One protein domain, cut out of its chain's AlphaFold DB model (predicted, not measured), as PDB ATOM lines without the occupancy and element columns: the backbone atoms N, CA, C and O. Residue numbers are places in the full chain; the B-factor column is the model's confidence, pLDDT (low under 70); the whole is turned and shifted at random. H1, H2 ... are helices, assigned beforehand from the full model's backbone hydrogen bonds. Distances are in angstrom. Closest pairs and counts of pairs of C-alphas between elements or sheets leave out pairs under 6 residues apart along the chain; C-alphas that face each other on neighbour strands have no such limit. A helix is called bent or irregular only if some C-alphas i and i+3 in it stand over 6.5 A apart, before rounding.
ATOM      1  N   PRO A   8     -22.034 -14.975 -14.209       97.69
ATOM      2  CA  PRO A   8     -21.716 -16.257 -14.839       97.69
ATOM      3  C   PRO A   8     -21.292 -16.130 -16.309       97.69
ATOM      4  O   PRO A   8     -20.257 -16.675 -16.678       97.69
ATOM      5  N   LEU A   9     -22.024 -15.350 -17.113       97.88
ATOM      6  CA  LEU A   9     -21.714 -15.141 -18.534       97.88
ATOM      7  C   LEU A   9     -20.407 -14.361 -18.706       97.88
ATOM      8  O   LEU A   9     -19.528 -14.748 -19.468       97.88
ATOM      9  N   LYS A  10     -20.214 -13.307 -17.901       97.38
ATOM     10  CA  LYS A  10     -18.974 -12.523 -17.924       97.38
ATOM     11  C   LYS A  10     -17.748 -13.376 -17.569       97.38
ATOM     12  O   LYS A  10     -16.688 -13.212 -18.168       97.38
ATOM     13  N   SER A  11     -17.878 -14.267 -16.587       98.06
ATOM     14  CA  SER A  11     -16.805 -15.181 -16.189       98.06
ATOM     15  C   SER A  11     -16.530 -16.253 -17.242       98.06
ATOM     16  O   SER A  11     -15.369 -16.608 -17.436       98.06
ATOM     17  N   GLU A  12     -17.554 -16.733 -17.950       97.94
ATOM     18  CA  GLU A  12     -17.377 -17.644 -19.083       97.94
ATOM     19  C   GLU A  12     -16.579 -16.981 -20.217       97.94
ATOM     20  O   GLU A  12     -15.559 -17.537 -20.625       97.94
ATOM     21  N   HIS A  13     -16.937 -15.756 -20.628       98.06
ATOM     22  CA  HIS A  13     -16.183 -14.998 -21.641       98.06
ATOM     23  C   HIS A  13     -14.716 -14.833 -21.236       98.06
ATOM     24  O   HIS A  13     -13.804 -15.066 -22.026       98.06
ATOM     25  N   GLN A  14     -14.467 -14.469 -19.974       97.81
ATOM     26  CA  GLN A  14     -13.110 -14.320 -19.444       97.81
ATOM     27  C   GLN A  14     -12.325 -15.636 -19.467       97.81
ATOM     28  O   GLN A  14     -11.133 -15.624 -19.779       97.81
ATOM     29  N   ALA A  15     -12.972 -16.761 -19.149       98.06
ATOM     30  CA  ALA A  15     -12.345 -18.076 -19.182       98.06
ATOM     31  C   ALA A  15     -12.006 -18.507 -20.617       98.06
ATOM     32  O   ALA A  15     -10.865 -18.894 -20.873       98.06
ATOM     33  N   LEU A  16     -12.950 -18.367 -21.554       98.00
ATOM     34  CA  LEU A  16     -12.738 -18.646 -22.980       98.00
ATOM     35  C   LEU A  16     -11.605 -17.779 -23.549       98.00
ATOM     36  O   LEU A  16     -10.712 -18.279 -24.235       98.00
ATOM     37  N   TYR A  17     -11.582 -16.493 -23.185       96.50
ATOM     38  CA  TYR A  17     -10.533 -15.563 -23.591       96.50
ATOM     39  C   TYR A  17      -9.158 -15.934 -23.016       96.50
ATOM     40  O   TYR A  17      -8.144 -15.847 -23.709       96.50
ATOM     41  N   ALA A  18      -9.086 -16.350 -21.751       97.25
ATOM     42  CA  ALA A  18      -7.828 -16.769 -21.138       97.25
ATOM     43  C   ALA A  18      -7.261 -18.031 -21.812       97.25
ATOM     44  O   ALA A  18      -6.062 -18.097 -22.096       97.25
ATOM     45  N   GLU A  19      -8.128 -18.999 -22.102       97.75
ATOM     46  CA  GLU A  19      -7.778 -20.274 -22.725       97.75
ATOM     47  C   GLU A  19      -7.243 -20.078 -24.154       97.75
ATOM     48  O   GLU A  19      -6.106 -20.469 -24.444       97.75
ATOM     49  N   ILE A  20      -7.975 -19.353 -25.013       97.44
ATOM     50  CA  ILE A  20      -7.534 -19.089 -26.392       97.44
ATOM     51  C   ILE A  20      -6.224 -18.285 -26.431       97.44
ATOM     52  O   ILE A  20      -5.343 -18.556 -27.248       97.44
ATOM     53  N   ASN A  21      -6.032 -17.318 -25.528       96.12
ATOM     54  CA  ASN A  21      -4.815 -16.500 -25.513       96.12
ATOM     55  C   ASN A  21      -3.588 -17.269 -25.029       96.12
ATOM     56  O   ASN A  21      -2.462 -16.971 -25.441       96.12
ATOM     57  N   GLN A  22      -3.775 -18.264 -24.162       96.69
ATOM     58  CA  GLN A  22      -2.694 -19.164 -23.795       96.69
ATOM     59  C   GLN A  22      -2.280 -20.021 -24.997       96.69
ATOM     60  O   GLN A  22      -1.088 -20.106 -25.300       96.69
ATOM     61  N   ALA A  23      -3.249 -20.578 -25.720       96.06
ATOM     62  CA  ALA A  23      -3.011 -21.381 -26.915       96.06
ATOM     63  C   ALA A  23      -2.426 -20.564 -28.086       96.06
ATOM     64  O   ALA A  23      -1.653 -21.073 -28.896       96.06
ATOM     65  N   ALA A  24      -2.713 -19.258 -28.155       96.62
ATOM     66  CA  ALA A  24      -2.226 -18.362 -29.206       96.62
ATOM     67  C   ALA A  24      -0.691 -18.209 -29.224       96.62
ATOM     68  O   ALA A  24      -0.133 -17.671 -30.188       96.62
ATOM     69  N   LYS A  25      -0.010 -18.677 -28.170       96.75
ATOM     70  CA  LYS A  25       1.454 -18.695 -28.027       96.75
ATOM     71  C   LYS A  25       2.123 -19.833 -28.802       96.75
ATOM     72  O   LYS A  25       3.340 -19.786 -28.982       96.75
ATOM     73  N   LEU A  26       1.362 -20.828 -29.265       96.88
ATOM     74  CA  LEU A  26       1.881 -21.895 -30.117       96.88
ATOM     75  C   LEU A  26       2.461 -21.316 -31.423       96.88
ATOM     76  O   LEU A  26       1.961 -20.328 -31.984       96.88
ATOM     77  N   GLN A  27       3.553 -21.917 -31.892       97.19
ATOM     78  CA  GLN A  27       4.295 -21.459 -33.077       97.19
ATOM     79  C   GLN A  27       3.954 -22.241 -34.353       97.19
ATOM     80  O   GLN A  27       4.431 -21.894 -35.431       97.19
ATOM     81  N   ASP A  28       3.123 -23.271 -34.234       97.69
ATOM     82  CA  ASP A  28       2.666 -24.138 -35.317       97.69
ATOM     83  C   ASP A  28       1.401 -23.593 -36.014       97.69
ATOM     84  O   ASP A  28       1.023 -22.417 -35.862       97.69
ATOM     85  N   ARG A  29       0.765 -24.423 -36.855       97.81
ATOM     86  CA  ARG A  29      -0.448 -24.019 -37.582       97.81
ATOM     87  C   ARG A  29      -1.619 -23.845 -36.628       97.81
ATOM     88  O   ARG A  29      -2.387 -22.901 -36.815       97.81
ATOM     89  N   THR A  30      -1.697 -24.671 -35.592       98.25
ATOM     90  CA  THR A  30      -2.686 -24.555 -34.522       98.25
ATOM     91  C   THR A  30      -2.611 -23.176 -33.878       98.25
ATOM     92  O   THR A  30      -3.589 -22.436 -33.898       98.25
ATOM     93  N   GLY A  31      -1.421 -22.722 -33.473       98.25
ATOM     94  CA  GLY A  31      -1.239 -21.369 -32.938       98.25
ATOM     95  C   GLY A  31      -1.668 -20.247 -33.892       98.25
ATOM     96  O   GLY A  31      -2.186 -19.212 -33.457       98.25
ATOM     97  N   LYS A  32      -1.488 -20.424 -35.209       98.31
ATOM     98  CA  LYS A  32      -1.974 -19.462 -36.215       98.31
ATOM     99  C   LYS A  32      -3.503 -19.414 -36.265       98.31
ATOM    100  O   LYS A  32      -4.039 -18.303 -36.316       98.31
ATOM    101  N   ALA A  33      -4.174 -20.564 -36.240       98.56
ATOM    102  CA  ALA A  33      -5.634 -20.653 -36.196       98.56
ATOM    103  C   ALA A  33      -6.183 -20.051 -34.892       98.56
ATOM    104  O   ALA A  33      -7.040 -19.171 -34.926       98.56
ATOM    105  N   THR A  34      -5.574 -20.384 -33.755       98.50
ATOM    106  CA  THR A  34      -5.925 -19.837 -32.443       98.50
ATOM    107  C   THR A  34      -5.860 -18.310 -32.404       98.50
ATOM    108  O   THR A  34      -6.773 -17.655 -31.907       98.50
ATOM    109  N   ARG A  35      -4.812 -17.698 -32.978       98.62
ATOM    110  CA  ARG A  35      -4.706 -16.228 -33.066       98.62
ATOM    111  C   ARG A  35      -5.815 -15.602 -33.908       98.62
ATOM    112  O   ARG A  35      -6.148 -14.441 -33.680       98.62
ATOM    113  N   LEU A  36      -6.321 -16.303 -34.924       98.44
ATOM    114  CA  LEU A  36      -7.463 -15.827 -35.702       98.44
ATOM    115  C   LEU A  36      -8.732 -15.858 -34.853       98.44
ATOM    116  O   LEU A  36      -9.369 -14.815 -34.729       98.44
ATOM    117  N   VAL A  37      -9.028 -16.997 -34.224       98.56
ATOM    118  CA  VAL A  37     -10.182 -17.156 -33.326       98.56
ATOM    119  C   VAL A  37     -10.157 -16.103 -32.217       98.56
ATOM    120  O   VAL A  37     -11.135 -15.383 -32.050       98.56
ATOM    121  N   ALA A  38      -9.018 -15.913 -31.540       98.31
ATOM    122  CA  ALA A  38      -8.875 -14.933 -30.461       98.31
ATOM    123  C   ALA A  38      -9.282 -13.512 -30.888       98.31
ATOM    124  O   ALA A  38     -10.002 -12.832 -30.165       98.31
ATOM    125  N   ARG A  39      -8.870 -13.071 -32.088       98.12
ATOM    126  CA  ARG A  39      -9.240 -11.746 -32.619       98.12
ATOM    127  C   ARG A  39     -10.717 -11.633 -32.986       98.12
ATOM    128  O   ARG A  39     -11.260 -10.531 -32.931       98.12
ATOM    129  N   LEU A  40     -11.328 -12.724 -33.450       98.31
ATOM    130  CA  LEU A  40     -12.745 -12.739 -33.809       98.31
ATOM    131  C   LEU A  40     -13.601 -12.648 -32.543       98.31
ATOM    132  O   LEU A  40     -14.419 -11.735 -32.445       98.31
ATOM    133  N   ILE A  41     -13.336 -13.502 -31.549       97.50
ATOM    134  CA  ILE A  41     -14.125 -13.517 -30.313       97.50
ATOM    135  C   ILE A  41     -13.900 -12.270 -29.453       97.50
ATOM    136  O   ILE A  41     -14.842 -11.796 -28.840       97.50
ATOM    137  N   GLU A  42     -12.700 -11.665 -29.452       96.69
ATOM    138  CA  GLU A  42     -12.460 -10.398 -28.736       96.69
ATOM    139  C   GLU A  42     -13.440  -9.308 -29.185       96.69
ATOM    140  O   GLU A  42     -14.015  -8.585 -28.372       96.69
ATOM    141  N   ARG A  43     -13.641  -9.197 -30.503       96.44
ATOM    142  CA  ARG A  43     -14.547  -8.211 -31.095       96.44
ATOM    143  C   ARG A  43     -16.005  -8.579 -30.876       96.44
ATOM    144  O   ARG A  43     -16.799  -7.680 -30.614       96.44
ATOM    145  N   HIS A  44     -16.335  -9.861 -31.002       98.06
ATOM    146  CA  HIS A  44     -17.695 -10.355 -30.824       98.06
ATOM    147  C   HIS A  44     -18.163 -10.157 -29.379       98.06
ATOM    148  O   HIS A  44     -19.088  -9.382 -29.139       98.06
ATOM    149  N   PHE A  45     -17.409 -10.680 -28.408       97.81
ATOM    150  CA  PHE A  45     -17.717 -10.573 -26.980       97.81
ATOM    151  C   PHE A  45     -17.838  -9.121 -26.515       97.81
ATOM    152  O   PHE A  45     -18.665  -8.806 -25.660       97.81
ATOM    153  N   ALA A  46     -17.046  -8.205 -27.080       97.44
ATOM    154  CA  ALA A  46     -17.159  -6.786 -26.758       97.44
ATOM    155  C   ALA A  46     -18.540  -6.208 -27.119       97.44
ATOM    156  O   ALA A  46     -19.086  -5.428 -26.341       97.44
ATOM    157  N   LYS A  47     -19.120  -6.593 -28.263       98.06
ATOM    158  CA  LYS A  47     -20.472  -6.164 -28.662       98.06
ATOM    159  C   LYS A  47     -21.535  -6.772 -27.761       98.06
ATOM    160  O   LYS A  47     -22.461  -6.093 -27.318       98.06
ATOM    161  N   GLU A  48     -21.384  -8.050 -27.453       98.31
ATOM    162  CA  GLU A  48     -22.339  -8.756 -26.615       98.31
ATOM    163  C   GLU A  48     -22.406  -8.171 -25.211       98.31
ATOM    164  O   GLU A  48     -23.486  -7.914 -24.680       98.31
ATOM    165  N   GLU A  49     -21.250  -7.880 -24.626       97.81
ATOM    166  CA  GLU A  49     -21.160  -7.227 -23.328       97.81
ATOM    167  C   GLU A  49     -21.587  -5.755 -23.356       97.81
ATOM    168  O   GLU A  49     -21.979  -5.219 -22.320       97.81
ATOM    169  N   GLU A  50     -21.539  -5.099 -24.518       97.44
ATOM    170  CA  GLU A  50     -22.013  -3.728 -24.685       97.44
ATOM    171  C   GLU A  50     -23.548  -3.657 -24.654       97.44
ATOM    172  O   GLU A  50     -24.107  -2.767 -24.004       97.44
ATOM    173  N   PHE A  51     -24.247  -4.567 -25.344       97.44
ATOM    174  CA  PHE A  51     -25.703  -4.451 -25.499       97.44
ATOM    175  C   PHE A  51     -26.505  -5.757 -25.487       97.44
ATOM    176  O   PHE A  51     -27.696  -5.701 -25.176       97.44
ATOM    177  N   ALA A  52     -25.919  -6.918 -25.791       98.25
ATOM    178  CA  ALA A  52     -26.686  -8.161 -25.906       98.25
ATOM    179  C   ALA A  52     -26.964  -8.822 -24.545       98.25
ATOM    180  O   ALA A  52     -28.098  -9.191 -24.240       98.25
ATOM    181  N   LEU A  53     -25.937  -8.942 -23.705       98.56
ATOM    182  CA  LEU A  53     -25.982  -9.660 -22.431       98.56
ATOM    183  C   LEU A  53     -26.399  -8.813 -21.216       98.56
ATOM    184  O   LEU A  53     -27.022  -9.375 -20.310       98.56
ATOM    185  N   PRO A  54     -26.130  -7.490 -21.136       98.56
ATOM    186  CA  PRO A  54     -26.539  -6.686 -19.984       98.56
ATOM    187  C   PRO A  54     -28.033  -6.761 -19.615       98.56
ATOM    188  O   PRO A  54     -28.329  -6.820 -18.417       98.56
ATOM    189  N   PRO A  55     -28.993  -6.818 -20.567       98.56
ATOM    190  CA  PRO A  55     -30.409  -6.997 -20.238       98.56
ATOM    191  C   PRO A  55     -30.705  -8.258 -19.414       98.56
ATOM    192  O   PRO A  55     -31.600  -8.235 -18.567       98.56
ATOM    193  N   LEU A  56     -29.936  -9.338 -19.596       98.69
ATOM    194  CA  LEU A  56     -30.114 -10.598 -18.864       98.69
ATOM    195  C   LEU A  56     -29.865 -10.439 -17.357       98.69
ATOM    196  O   LEU A  56     -30.412 -11.200 -16.558       98.69
ATOM    197  N   GLY A  57     -29.116  -9.410 -16.944       97.94
ATOM    198  CA  GLY A  57     -28.915  -9.059 -15.535       97.94
ATOM    199  C   GLY A  57     -30.210  -8.703 -14.796       97.94
ATOM    200  O   GLY A  57     -30.248  -8.744 -13.567       97.94
ATOM    201  N   LEU A  58     -31.291  -8.400 -15.523       98.00
ATOM    202  CA  LEU A  58     -32.597  -8.088 -14.944       98.00
ATOM    203  C   LEU A  58     -33.425  -9.326 -14.589       98.00
ATOM    204  O   LEU A  58     -34.383  -9.202 -13.824       98.00
ATOM    205  N   LEU A  59     -33.073 -10.512 -15.098       97.75
ATOM    206  CA  LEU A  59     -33.877 -11.729 -14.936       97.75
ATOM    207  C   LEU A  59     -34.256 -12.037 -13.473       97.75
ATOM    208  O   LEU A  59     -35.438 -12.292 -13.237       97.75
ATOM    209  N   PRO A  60     -33.352 -11.954 -12.469       96.88
ATOM    210  CA  PRO A  60     -33.722 -12.238 -11.080       96.88
ATOM    211  C   PRO A  60     -34.780 -11.287 -10.506       96.88
ATOM    212  O   PRO A  60     -35.635 -11.718  -9.731       96.88
ATOM    213  N   ALA A  61     -34.734 -10.001 -10.873       96.81
ATOM    214  CA  ALA A  61     -35.707  -9.003 -10.430       96.81
ATOM    215  C   ALA A  61     -37.043  -9.162 -11.171       96.81
ATOM    216  O   ALA A  61     -38.104  -9.175 -10.544       96.81
ATOM    217  N   LEU A  62     -36.993  -9.364 -12.492       97.56
ATOM    218  CA  LEU A  62     -38.182  -9.579 -13.320       97.56
ATOM    219  C   LEU A  62     -38.937 -10.850 -12.913       97.56
ATOM    220  O   LEU A  62     -40.166 -10.835 -12.867       97.56
ATOM    221  N   ALA A  63     -38.222 -11.916 -12.540       97.62
ATOM    222  CA  ALA A  63     -38.815 -13.153 -12.029       97.62
ATOM    223  C   ALA A  63     -39.599 -12.951 -10.717       97.62
ATOM    224  O   ALA A  63     -40.534 -13.697 -10.437       97.62
ATOM    225  N   GLN A  64     -39.257 -11.924  -9.935       97.62
ATOM    226  CA  GLN A  64     -39.975 -11.534  -8.716       97.62
ATOM    227  C   GLN A  64     -41.100 -10.518  -8.989       97.62
ATOM    228  O   GLN A  64     -41.799 -10.103  -8.069       97.62
ATOM    229  N   GLY A  65     -41.292 -10.106 -10.247       96.19
ATOM    230  CA  GLY A  65     -42.261  -9.081 -10.639       96.19
ATOM    231  C   GLY A  65     -41.804  -7.644 -10.370       96.19
ATOM    232  O   GLY A  65     -42.599  -6.719 -10.549       96.19
ATOM    233  N   THR A  66     -40.545  -7.446  -9.972       97.00
ATOM    234  CA  THR A  66     -39.970  -6.124  -9.705       97.00
ATOM    235  C   THR A  66     -39.678  -5.406 -11.013       97.00
ATOM    236  O   THR A  66     -38.962  -5.917 -11.872       97.00
ATOM    237  N   ILE A  67     -40.228  -4.198 -11.152       96.12
ATOM    238  CA  ILE A  67     -40.029  -3.333 -12.314       96.12
ATOM    239  C   ILE A  67     -39.736  -1.924 -11.825       96.12
ATOM    240  O   ILE A  67     -40.500  -1.359 -11.046       96.12
ATOM    241  N   GLU A  68     -38.648  -1.351 -12.326       94.31
ATOM    242  CA  GLU A  68     -38.195  -0.014 -11.959       94.31
ATOM    243  C   GLU A  68     -38.040   0.863 -13.206       94.31
ATOM    244  O   GLU A  68     -37.628   0.359 -14.255       94.31
ATOM    245  N   PRO A  69     -38.278   2.186 -13.116       91.56
ATOM    246  CA  PRO A  69     -38.112   3.091 -14.258       91.56
ATOM    247  C   PRO A  69     -36.721   3.016 -14.907       91.56
ATOM    248  O   PRO A  69     -36.588   3.138 -16.122       91.56
ATOM    249  N   GLY A  70     -35.676   2.758 -14.111       91.44
ATOM    250  CA  GLY A  70     -34.302   2.619 -14.598       91.44
ATOM    251  C   GLY A  70     -34.075   1.430 -15.538       91.44
ATOM    252  O   GLY A  70     -33.066   1.420 -16.240       91.44
ATOM    253  N   MET A  71     -34.991   0.456 -15.579       96.25
ATOM    254  CA  MET A  71     -34.928  -0.691 -16.492       96.25
ATOM    255  C   MET A  71     -35.225  -0.302 -17.945       96.25
ATOM    256  O   MET A  71     -34.901  -1.069 -18.844       96.25
ATOM    257  N   ALA A  72     -35.762   0.898 -18.207       95.44
ATOM    258  CA  ALA A  72     -36.033   1.379 -19.565       95.44
ATOM    259  C   ALA A  72     -34.790   1.374 -20.478       95.44
ATOM    260  O   ALA A  72     -34.927   1.210 -21.685       95.44
ATOM    261  N   ALA A  73     -33.575   1.471 -19.923       95.94
ATOM    262  CA  ALA A  73     -32.336   1.341 -20.696       95.94
ATOM    263  C   ALA A  73     -32.210  -0.020 -21.417       95.94
ATOM    264  O   ALA A  73     -31.662  -0.083 -22.517       95.94
ATOM    265  N   ALA A  74     -32.771  -1.094 -20.845       97.56
ATOM    266  CA  ALA A  74     -32.776  -2.420 -21.464       97.56
ATOM    267  C   ALA A  74     -33.644  -2.467 -22.728       97.56
ATOM    268  O   ALA A  74     -33.387  -3.290 -23.598       97.56
ATOM    269  N   ILE A  75     -34.640  -1.578 -22.861       97.81
ATOM    270  CA  ILE A  75     -35.471  -1.479 -24.068       97.81
ATOM    271  C   ILE A  75     -34.606  -1.051 -25.255       97.81
ATOM    272  O   ILE A  75     -34.658  -1.681 -26.307       97.81
ATOM    273  N   THR A  76     -33.775  -0.021 -25.077       96.81
ATOM    274  CA  THR A  76     -32.872   0.466 -26.129       96.81
ATOM    275  C   THR A  76     -31.823  -0.581 -26.499       96.81
ATOM    276  O   THR A  76     -31.584  -0.810 -27.680       96.81
ATOM    277  N   MET A  77     -31.229  -1.249 -25.504       98.31
ATOM    278  CA  MET A  77     -30.267  -2.335 -25.737       98.31
ATOM    279  C   MET A  77     -30.901  -3.507 -26.495       98.31
ATOM    280  O   MET A  77     -30.333  -3.981 -27.472       98.31
ATOM    281  N   ALA A  78     -32.104  -3.929 -26.101       98.31
ATOM    282  CA  ALA A  78     -32.834  -5.008 -26.759       98.31
ATOM    283  C   ALA A  78     -33.274  -4.652 -28.189       98.31
ATOM    284  O   ALA A  78     -33.272  -5.521 -29.057       98.31
ATOM    285  N   ALA A  79     -33.641  -3.392 -28.447       98.25
ATOM    286  CA  ALA A  79     -33.947  -2.915 -29.795       98.25
ATOM    287  C   ALA A  79     -32.697  -2.942 -30.686       98.25
ATOM    288  O   ALA A  79     -32.742  -3.494 -31.780       98.25
ATOM    289  N   ARG A  80     -31.560  -2.446 -30.177       98.44
ATOM    290  CA  ARG A  80     -30.270  -2.543 -30.873       98.44
ATOM    291  C   ARG A  80     -29.891  -3.997 -31.150       98.44
ATOM    292  O   ARG A  80     -29.531  -4.313 -32.275       98.44
ATOM    293  N   LEU A  81     -30.030  -4.882 -30.159       98.69
ATOM    294  CA  LEU A  81     -29.787  -6.314 -30.338       98.69
ATOM    295  C   LEU A  81     -30.666  -6.903 -31.439       98.69
ATOM    296  O   LEU A  81     -30.162  -7.635 -32.274       98.69
ATOM    297  N   HIS A  82     -31.960  -6.589 -31.455       98.44
ATOM    298  CA  HIS A  82     -32.865  -7.059 -32.499       98.44
ATOM    299  C   HIS A  82     -32.417  -6.607 -33.899       98.44
ATOM    300  O   HIS A  82     -32.419  -7.415 -34.826       98.44
ATOM    301  N   ASP A  83     -32.025  -5.342 -34.040       98.62
ATOM    302  CA  ASP A  83     -31.649  -4.759 -35.329       98.62
ATOM    303  C   ASP A  83     -30.271  -5.244 -35.813       98.62
ATOM    304  O   ASP A  83     -30.093  -5.490 -37.004       98.62
ATOM    305  N   GLU A  84     -29.317  -5.445 -34.897       98.44
ATOM    306  CA  GLU A  84     -27.967  -5.958 -35.189       98.44
ATOM    307  C   GLU A  84     -27.876  -7.496 -35.182       98.44
ATOM    308  O   GLU A  84     -26.831  -8.051 -35.525       98.44
ATOM    309  N   LEU A  85     -28.952  -8.212 -34.834       98.38
ATOM    310  CA  LEU A  85     -28.945  -9.677 -34.743       98.38
ATOM    311  C   LEU A  85     -28.449 -10.359 -36.032       98.38
ATOM    312  O   LEU A  85     -27.630 -11.270 -35.922       98.38
ATOM    313  N   PRO A  86     -28.865  -9.958 -37.254       98.38
ATOM    314  CA  PRO A  86     -28.363 -10.588 -38.475       98.38
ATOM    315  C   PRO A  86     -26.838 -10.502 -38.629       98.38
ATOM    316  O   PRO A  86     -26.226 -11.459 -39.116       98.38
ATOM    317  N   ASP A  87     -26.243  -9.389 -38.193       98.12
ATOM    318  CA  ASP A  87     -24.801  -9.153 -38.252       98.12
ATOM    319  C   ASP A  87     -24.071  -9.961 -37.178       98.12
ATOM    320  O   ASP A  87     -23.083 -10.621 -37.497       98.12
ATOM    321  N   LEU A  88     -24.592 -10.010 -35.945       97.81
ATOM    322  CA  LEU A  88     -24.057 -10.886 -34.894       97.81
ATOM    323  C   LEU A  88     -24.044 -12.345 -35.360       97.81
ATOM    324  O   LEU A  88     -22.996 -12.979 -35.345       97.81
ATOM    325  N   LEU A  89     -25.155 -12.854 -35.902       98.25
ATOM    326  CA  LEU A  89     -25.215 -14.223 -36.428       98.25
ATOM    327  C   LEU A  89     -24.250 -14.445 -37.606       98.25
ATOM    328  O   LEU A  89     -23.807 -15.570 -37.848       98.25
ATOM    329  N   ALA A  90     -23.951 -13.409 -38.396       98.38
ATOM    330  CA  ALA A  90     -22.939 -13.494 -39.446       98.38
ATOM    331  C   ALA A  90     -21.525 -13.610 -38.874       98.38
ATOM    332  O   ALA A  90     -20.732 -14.391 -39.400       98.38
ATOM    333  N   GLU A  91     -21.232 -12.897 -37.790       98.12
ATOM    334  CA  GLU A  91     -19.977 -13.025 -37.051       98.12
ATOM    335  C   GLU A  91     -19.822 -14.419 -36.439       98.12
ATOM    336  O   GLU A  91     -18.780 -15.037 -36.654       98.12
ATOM    337  N   GLN A  92     -20.869 -14.961 -35.802       98.12
ATOM    338  CA  GLN A  92     -20.847 -16.320 -35.243       98.12
ATOM    339  C   GLN A  92     -20.516 -17.367 -36.316       98.12
ATOM    340  O   GLN A  92     -19.679 -18.237 -36.103       98.12
ATOM    341  N   ARG A  93     -21.080 -17.251 -37.530       98.38
ATOM    342  CA  ARG A  93     -20.733 -18.154 -38.649       98.38
ATOM    343  C   ARG A  93     -19.257 -18.071 -39.047       98.38
ATOM    344  O   ARG A  93     -18.663 -19.086 -39.398       98.38
ATOM    345  N   VAL A  94     -18.666 -16.876 -39.013       98.62
ATOM    346  CA  VAL A  94     -17.232 -16.691 -39.291       98.62
ATOM    347  C   VAL A  94     -16.377 -17.274 -38.162       98.62
ATOM    348  O   VAL A  94     -15.342 -17.876 -38.443       98.62
ATOM    349  N   ILE A  95     -16.806 -17.124 -36.906       98.56
ATOM    350  CA  ILE A  95     -16.153 -17.727 -35.738       98.56
ATOM    351  C   ILE A  95     -16.189 -19.251 -35.843       98.56
ATOM    352  O   ILE A  95     -15.132 -19.871 -35.780       98.56
ATOM    353  N   VAL A  96     -17.357 -19.846 -36.098       98.56
ATOM    354  CA  VAL A  96     -17.524 -21.298 -36.268       98.56
ATOM    355  C   VAL A  96     -16.615 -21.837 -37.371       98.56
ATOM    356  O   VAL A  96     -15.863 -22.773 -37.125       98.56
ATOM    357  N   ALA A  97     -16.574 -21.197 -38.542       98.69
ATOM    358  CA  ALA A  97     -15.662 -21.612 -39.610       98.69
ATOM    359  C   ALA A  97     -14.179 -21.535 -39.184       98.69
ATOM    360  O   ALA A  97     -13.373 -22.393 -39.535       98.69
ATOM    361  N   ALA A  98     -13.792 -20.522 -38.402       98.75
ATOM    362  CA  ALA A  98     -12.432 -20.428 -37.867       98.75
ATOM    363  C   ALA A  98     -12.136 -21.492 -36.792       98.75
ATOM    364  O   ALA A  98     -10.983 -21.904 -36.651       98.75
ATOM    365  N   LEU A  99     -13.151 -21.933 -36.046       98.75
ATOM    366  CA  LEU A  99     -13.049 -23.016 -35.068       98.75
ATOM    367  C   LEU A  99     -12.899 -24.378 -35.747       98.75
ATOM    368  O   LEU A  99     -12.063 -25.161 -35.311       98.75
ATOM    369  N   GLU A 100     -13.603 -24.626 -36.850       98.69
ATOM    370  CA  GLU A 100     -13.421 -25.834 -37.666       98.69
ATOM    371  C   GLU A 100     -11.977 -25.943 -38.192       98.69
ATOM    372  O   GLU A 100     -11.343 -26.996 -38.100       98.69
ATOM    373  N   GLU A 101     -11.402 -24.832 -38.664       98.56
ATOM    374  CA  GLU A 101      -9.993 -24.776 -39.084       98.56
ATOM    375  C   GLU A 101      -9.016 -24.974 -37.911       98.56
ATOM    376  O   GLU A 101      -7.970 -25.614 -38.065       98.56
ATOM    377  N   LEU A 102      -9.342 -24.443 -36.725       98.69
ATOM    378  CA  LEU A 102      -8.572 -24.692 -35.505       98.69
ATOM    379  C   LEU A 102      -8.591 -26.178 -35.138       98.69
ATOM    380  O   LEU A 102      -7.526 -26.732 -34.874       98.69
ATOM    381  N   MET A 103      -9.760 -26.820 -35.163       98.62
ATOM    382  CA  MET A 103      -9.906 -28.248 -34.877       98.62
ATOM    383  C   MET A 103      -9.062 -29.083 -35.838       98.62
ATOM    384  O   MET A 103      -8.248 -29.886 -35.388       98.62
ATOM    385  N   ALA A 104      -9.157 -28.830 -37.147       98.50
ATOM    386  CA  ALA A 104      -8.381 -29.564 -38.146       98.50
ATOM    387  C   ALA A 104      -6.859 -29.420 -37.940       98.50
ATOM    388  O   ALA A 104      -6.104 -30.392 -38.057       98.50
ATOM    389  N   ALA A 105      -6.384 -28.212 -37.611       98.44
ATOM    390  CA  ALA A 105      -4.974 -27.988 -37.302       98.44
ATOM    391  C   ALA A 105      -4.555 -28.729 -36.023       98.44
ATOM    392  O   ALA A 105      -3.561 -29.463 -36.052       98.44
ATOM    393  N   ALA A 106      -5.345 -28.588 -34.957       98.38
ATOM    394  CA  ALA A 106      -5.107 -29.178 -33.648       98.38
ATOM    395  C   ALA A 106      -5.068 -30.710 -33.699       98.38
ATOM    396  O   ALA A 106      -4.138 -31.313 -33.164       98.38
ATOM    397  N   GLU A 107      -6.001 -31.345 -34.411       98.06
ATOM    398  CA  GLU A 107      -6.010 -32.794 -34.643       98.06
ATOM    399  C   GLU A 107      -4.733 -33.260 -35.347       98.06
ATOM    400  O   GLU A 107      -4.104 -34.235 -34.934       98.06
ATOM    401  N   SER A 108      -4.314 -32.538 -36.391       97.88
ATOM    402  CA  SER A 108      -3.128 -32.905 -37.170       97.88
ATOM    403  C   SER A 108      -1.806 -32.725 -36.414       97.88
ATOM    404  O   SER A 108      -0.809 -33.355 -36.767       97.88
ATOM    405  N   GLU A 109      -1.786 -31.859 -35.399       97.94
ATOM    406  CA  GLU A 109      -0.595 -31.496 -34.618       97.94
ATOM    407  C   GLU A 109      -0.606 -32.083 -33.194       97.94
ATOM    408  O   GLU A 109       0.385 -31.955 -32.478       97.94
ATOM    409  N   GLY A 110      -1.668 -32.805 -32.813       97.06
ATOM    410  CA  GLY A 110      -1.763 -33.531 -31.543       97.06
ATOM    411  C   GLY A 110      -2.236 -32.702 -30.345       97.06
ATOM    412  O   GLY A 110      -2.007 -33.115 -29.209       97.06
ATOM    413  N   HIS A 111      -2.909 -31.572 -30.578       97.69
ATOM    414  CA  HIS A 111      -3.437 -30.667 -29.544       97.69
ATOM    415  C   HIS A 111      -4.907 -30.974 -29.227       97.69
ATOM    416  O   HIS A 111      -5.807 -30.182 -29.510       97.69
ATOM    417  N   ALA A 112      -5.182 -32.162 -28.681       96.38
ATOM    418  CA  ALA A 112      -6.552 -32.634 -28.431       96.38
ATOM    419  C   ALA A 112      -7.367 -31.704 -27.509       96.38
ATOM    420  O   ALA A 112      -8.586 -31.605 -27.639       96.38
ATOM    421  N   GLU A 113      -6.711 -30.983 -26.601       96.88
ATOM    422  CA  GLU A 113      -7.343 -29.983 -25.741       96.88
ATOM    423  C   GLU A 113      -7.943 -28.814 -26.531       96.88
ATOM    424  O   GLU A 113      -8.977 -28.279 -26.137       96.88
ATOM    425  N   LEU A 114      -7.349 -28.450 -27.672       98.12
ATOM    426  CA  LEU A 114      -7.844 -27.356 -28.510       98.12
ATOM    427  C   LEU A 114      -9.012 -27.768 -29.403       98.12
ATOM    428  O   LEU A 114      -9.813 -26.910 -29.772       98.12
ATOM    429  N   VAL A 115      -9.162 -29.065 -29.670       98.38
ATOM    430  CA  VAL A 115     -10.390 -29.617 -30.255       98.38
ATOM    431  C   VAL A 115     -11.542 -29.456 -29.262       98.38
ATOM    432  O   VAL A 115     -12.554 -28.846 -29.592       98.38
ATOM    433  N   GLY A 116     -11.346 -29.888 -28.010       98.06
ATOM    434  CA  GLY A 116     -12.361 -29.742 -26.960       98.06
ATOM    435  C   GLY A 116     -12.699 -28.281 -26.635       98.06
ATOM    436  O   GLY A 116     -13.858 -27.952 -26.381       98.06
ATOM    437  N   PHE A 117     -11.714 -27.378 -26.684       98.44
ATOM    438  CA  PHE A 117     -11.963 -25.938 -26.580       98.44
ATOM    439  C   PHE A 117     -12.871 -25.430 -27.707       98.44
ATOM    440  O   PHE A 117     -13.808 -24.674 -27.446       98.44
ATOM    441  N   ALA A 118     -12.598 -25.827 -28.953       98.56
ATOM    442  CA  ALA A 118     -13.368 -25.370 -30.100       98.56
ATOM    443  C   ALA A 118     -14.823 -25.849 -30.029       98.56
ATOM    444  O   ALA A 118     -15.729 -25.035 -30.182       98.56
ATOM    445  N   GLU A 119     -15.051 -27.119 -29.686       98.44
ATOM    446  CA  GLU A 119     -16.393 -27.674 -29.461       98.44
ATOM    447  C   GLU A 119     -17.154 -26.913 -28.365       98.44
ATOM    448  O   GLU A 119     -18.323 -26.559 -28.528       98.44
ATOM    449  N   LYS A 120     -16.477 -26.608 -27.251       98.31
ATOM    450  CA  LYS A 120     -17.045 -25.816 -26.154       98.31
ATOM    451  C   LYS A 120     -17.439 -24.411 -26.613       98.31
ATOM    452  O   LYS A 120     -18.503 -23.931 -26.230       98.31
ATOM    453  N   LEU A 121     -16.593 -23.747 -27.399       98.44
ATOM    454  CA  LEU A 121     -16.885 -22.405 -27.898       98.44
ATOM    455  C   LEU A 121     -18.019 -22.427 -28.933       98.44
ATOM    456  O   LEU A 121     -18.884 -21.567 -28.879       98.44
ATOM    457  N   MET A 122     -18.102 -23.444 -29.796       98.56
ATOM    458  CA  MET A 122     -19.252 -23.619 -30.695       98.56
ATOM    459  C   MET A 122     -20.567 -23.787 -29.920       98.56
ATOM    460  O   MET A 122     -21.569 -23.169 -30.270       98.56
ATOM    461  N   LEU A 123     -20.560 -24.567 -28.834       98.50
ATOM    462  CA  LEU A 123     -21.732 -24.715 -27.967       98.50
ATOM    463  C   LEU A 123     -22.136 -23.387 -27.303       98.50
ATOM    464  O   LEU A 123     -23.326 -23.116 -27.151       98.50
ATOM    465  N   HIS A 124     -21.165 -22.566 -26.903       98.06
ATOM    466  CA  HIS A 124     -21.420 -21.235 -26.351       98.06
ATOM    467  C   HIS A 124     -22.173 -20.342 -27.359       98.06
ATOM    468  O   HIS A 124     -23.241 -19.832 -27.018       98.06
ATOM    469  N   GLU A 125     -21.721 -20.279 -28.618       97.56
ATOM    470  CA  GLU A 125     -22.399 -19.520 -29.686       97.56
ATOM    471  C   GLU A 125     -23.857 -19.993 -29.898       97.56
ATOM    472  O   GLU A 125     -24.780 -19.187 -30.067       97.56
ATOM    473  N   GLU A 126     -24.099 -21.311 -29.840       98.12
ATOM    474  CA  GLU A 126     -25.445 -21.887 -29.956       98.12
ATOM    475  C   GLU A 126     -26.355 -21.507 -28.783       98.12
ATOM    476  O   GLU A 126     -27.535 -21.196 -28.987       98.12
ATOM    477  N   ILE A 127     -25.829 -21.521 -27.553       98.56
ATOM    478  CA  ILE A 127     -26.567 -21.090 -26.359       98.56
ATOM    479  C   ILE A 127     -26.973 -19.628 -26.509       98.56
ATOM    480  O   ILE A 127     -28.109 -19.263 -26.193       98.56
ATOM    481  N   GLU A 128     -26.089 -18.780 -27.019       98.31
ATOM    482  CA  GLU A 128     -26.399 -17.368 -27.183       98.31
ATOM    483  C   GLU A 128     -27.472 -17.133 -28.236       98.31
ATOM    484  O   GLU A 128     -28.472 -16.455 -27.964       98.31
ATOM    485  N   GLN A 129     -27.338 -17.796 -29.382       97.75
ATOM    486  CA  GLN A 129     -28.310 -17.738 -30.463       97.75
ATOM    487  C   GLN A 129     -29.698 -18.236 -30.033       97.75
ATOM    488  O   GLN A 129     -30.715 -17.636 -30.396       97.75
ATOM    489  N   GLN A 130     -29.766 -19.346 -29.292       98.31
ATOM    490  CA  GLN A 130     -31.030 -20.021 -28.982       98.31
ATOM    491  C   GLN A 130     -31.657 -19.569 -27.659       98.31
ATOM    492  O   GLN A 130     -32.874 -19.673 -27.490       98.31
ATOM    493  N   VAL A 131     -30.852 -19.058 -26.724       98.62
ATOM    494  CA  VAL A 131     -31.285 -18.740 -25.358       98.62
ATOM    495  C   VAL A 131     -31.008 -17.283 -25.013       98.62
ATOM    496  O   VAL A 131     -31.957 -16.549 -24.719       98.62
ATOM    497  N   SER A 132     -29.752 -16.835 -25.054       98.62
ATOM    498  CA  SER A 132     -29.366 -15.522 -24.515       98.62
ATOM    499  C   SER A 132     -29.967 -14.360 -25.307       98.62
ATOM    500  O   SER A 132     -30.686 -13.539 -24.730       98.62
ATOM    501  N   TYR A 133     -29.752 -14.296 -26.624       98.75
ATOM    502  CA  TYR A 133     -30.246 -13.179 -27.434       98.75
ATOM    503  C   TYR A 133     -31.775 -13.117 -27.491       98.75
ATOM    504  O   TYR A 133     -32.332 -12.038 -27.250       98.75
ATOM    505  N   PRO A 134     -32.506 -14.231 -27.728       98.75
ATOM    506  CA  PRO A 134     -33.964 -14.199 -27.697       98.75
ATOM    507  C   PRO A 134     -34.499 -13.738 -26.339       98.75
ATOM    508  O   PRO A 134     -35.447 -12.953 -26.284       98.75
ATOM    509  N   THR A 135     -33.867 -14.159 -25.238       98.81
ATOM    510  CA  THR A 135     -34.265 -13.741 -23.889       98.81
ATOM    511  C   THR A 135     -34.043 -12.245 -23.673       98.81
ATOM    512  O   THR A 135     -34.943 -11.568 -23.176       98.81
ATOM    513  N   ALA A 136     -32.901 -11.693 -24.089       98.81
ATOM    514  CA  ALA A 136     -32.633 -10.257 -23.991       98.81
ATOM    515  C   ALA A 136     -33.645  -9.422 -24.799       98.81
ATOM    516  O   ALA A 136     -34.176  -8.427 -24.296       98.81
ATOM    517  N   ILE A 137     -34.002  -9.874 -26.007       98.81
ATOM    518  CA  ILE A 137     -35.055  -9.254 -26.827       98.81
ATOM    519  C   ILE A 137     -36.417  -9.321 -26.117       98.81
ATOM    520  O   ILE A 137     -37.149  -8.328 -26.073       98.81
ATOM    521  N   LEU A 138     -36.769 -10.472 -25.531       98.69
ATOM    522  CA  LEU A 138     -38.022 -10.640 -24.786       98.69
ATOM    523  C   LEU A 138     -38.094  -9.734 -23.553       98.69
ATOM    524  O   LEU A 138     -39.159  -9.175 -23.288       98.69
ATOM    525  N   ILE A 139     -36.985  -9.534 -22.837       98.56
ATOM    526  CA  ILE A 139     -36.907  -8.592 -21.710       98.56
ATOM    527  C   ILE A 139     -37.257  -7.174 -22.170       98.56
ATOM    528  O   ILE A 139     -38.089  -6.520 -21.539       98.56
ATOM    529  N   GLY A 140     -36.688  -6.715 -23.289       98.12
ATOM    530  CA  GLY A 140     -37.006  -5.401 -23.856       98.12
ATOM    531  C   GLY A 140     -38.493  -5.243 -24.174       98.12
ATOM    532  O   GLY A 140     -39.126  -4.286 -23.724       98.12
ATOM    533  N   LYS A 141     -39.078  -6.224 -24.873       98.12
ATOM    534  CA  LYS A 141     -40.515  -6.235 -25.206       98.12
ATOM    535  C   LYS A 141     -41.401  -6.262 -23.960       98.12
ATOM    536  O   LYS A 141     -42.410  -5.565 -23.889       98.12
ATOM    537  N   TYR A 142     -41.024  -7.053 -22.959       98.06
ATOM    538  CA  TYR A 142     -41.748  -7.122 -21.695       98.06
ATOM    539  C   TYR A 142     -41.739  -5.776 -20.963       98.06
ATOM    540  O   TYR A 142     -42.774  -5.324 -20.475       98.06
ATOM    541  N   LEU A 143     -40.587  -5.107 -20.915       97.69
ATOM    542  CA  LEU A 143     -40.451  -3.809 -20.263       97.69
ATOM    543  C   LEU A 143     -41.235  -2.706 -20.982       97.69
ATOM    544  O   LEU A 143     -41.870  -1.915 -20.290       97.69
ATOM    545  N   GLN A 144     -41.277  -2.690 -22.319       96.50
ATOM    546  CA  GLN A 144     -42.149  -1.788 -23.096       96.50
ATOM    547  C   GLN A 144     -43.615  -1.911 -22.648       96.50
ATOM    548  O   GLN A 144     -44.244  -0.939 -22.222       96.50
ATOM    549  N   LEU A 145     -44.129  -3.147 -22.604       96.19
ATOM    550  CA  LEU A 145     -45.502  -3.428 -22.172       96.19
ATOM    551  C   LEU A 145     -45.778  -2.970 -20.734       96.19
ATOM    552  O   LEU A 145     -46.866  -2.476 -20.431       96.19
ATOM    553  N   ARG A 146     -44.816  -3.158 -19.826       95.38
ATOM    554  CA  ARG A 146     -45.000  -2.897 -18.391       95.38
ATOM    555  C   ARG A 146     -44.778  -1.443 -17.996       95.38
ATOM    556  O   ARG A 146     -45.445  -0.975 -17.074       95.38
ATOM    557  N   LEU A 147     -43.874  -0.741 -18.674       93.56
ATOM    558  CA  LEU A 147     -43.588   0.675 -18.443       93.56
ATOM    559  C   LEU A 147     -44.512   1.601 -19.249       93.56
ATOM    560  O   LEU A 147     -44.534   2.800 -18.978       93.56
ATOM    561  N   LYS A 148     -45.343   1.038 -20.143       81.44
ATOM    562  CA  LYS A 148     -46.218   1.767 -21.079       81.44
ATOM    563  C   LYS A 148     -45.412   2.683 -22.008       81.44
ATOM    564  O   LYS A 148     -45.828   3.813 -22.270       81.44
TER     565      LYS A 148
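This is residues 8 to 148 of the 149 residues of the protein "Hemerythrin domain-containing protein" of Betaproteobacteria bacterium (UniProt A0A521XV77). H1, H2, H4b and H5a form an up-and-down bundle, each running against the one before; at one end H3, H4a and H5b pack into a head. The 141 printed residues have five named helices, H1 to H5, class all helix. The rod spans 58 by 26 by 19 A and is only just loose, close to compact: radius of gyration of the C-alphas 17.4 A.

Find C-alpha 69 at (-38.112, 3.091, -14.258), where H4 begins. Assigned by hydrogen bonds as one helix, it is bent at C-alphas 83 and 86, 7.4 A apart: H4a is residues 69 to 83, H4b 86 to 109, 35.0 A long. H5, likewise one helix, is bent at C-alphas 130 and 133, 7.1 A apart: H5a is residues 112 to 130, H5b residues 133 to 147, and it ends with C-alpha 147 at (-43.588, 0.675, -18.443). H1 is 8 to 23, H2 29 to 52, 32.8 A long, H3 54 to 63.

H4b and H5a form a hairpin, closest C-alphas Met 103 and Val 115, 4.8 A. H4b touches H2, closest C-alphas Ala 105 and Thr 30, 5.0 A. H1 and H2 form a hairpin, closest C-alphas Ile 20 and Ala 38, 6.0 A. H4a touches H5b, closest C-alphas Ile 75 and Gly 140, 4.2 A, at a steep tilt of 43 degrees. H3 touches H5b, closest C-alphas Pro 55 and Ala 136, 5.4 A. Each O i to N i+4 pair is within hydrogen-bond range in H1, H4b, H5a and H5b; H2 has 19 of 20, H4a 7 of 11, H3 2 of 6, with 5 of 7 O i to N i+3 pairs.

The C-alphas farthest apart, Glu 109 and Lys 148, are 58.1 A apart. The printed part has no cut, the four links are tight, and no printed residue is under 70 in pLDDT.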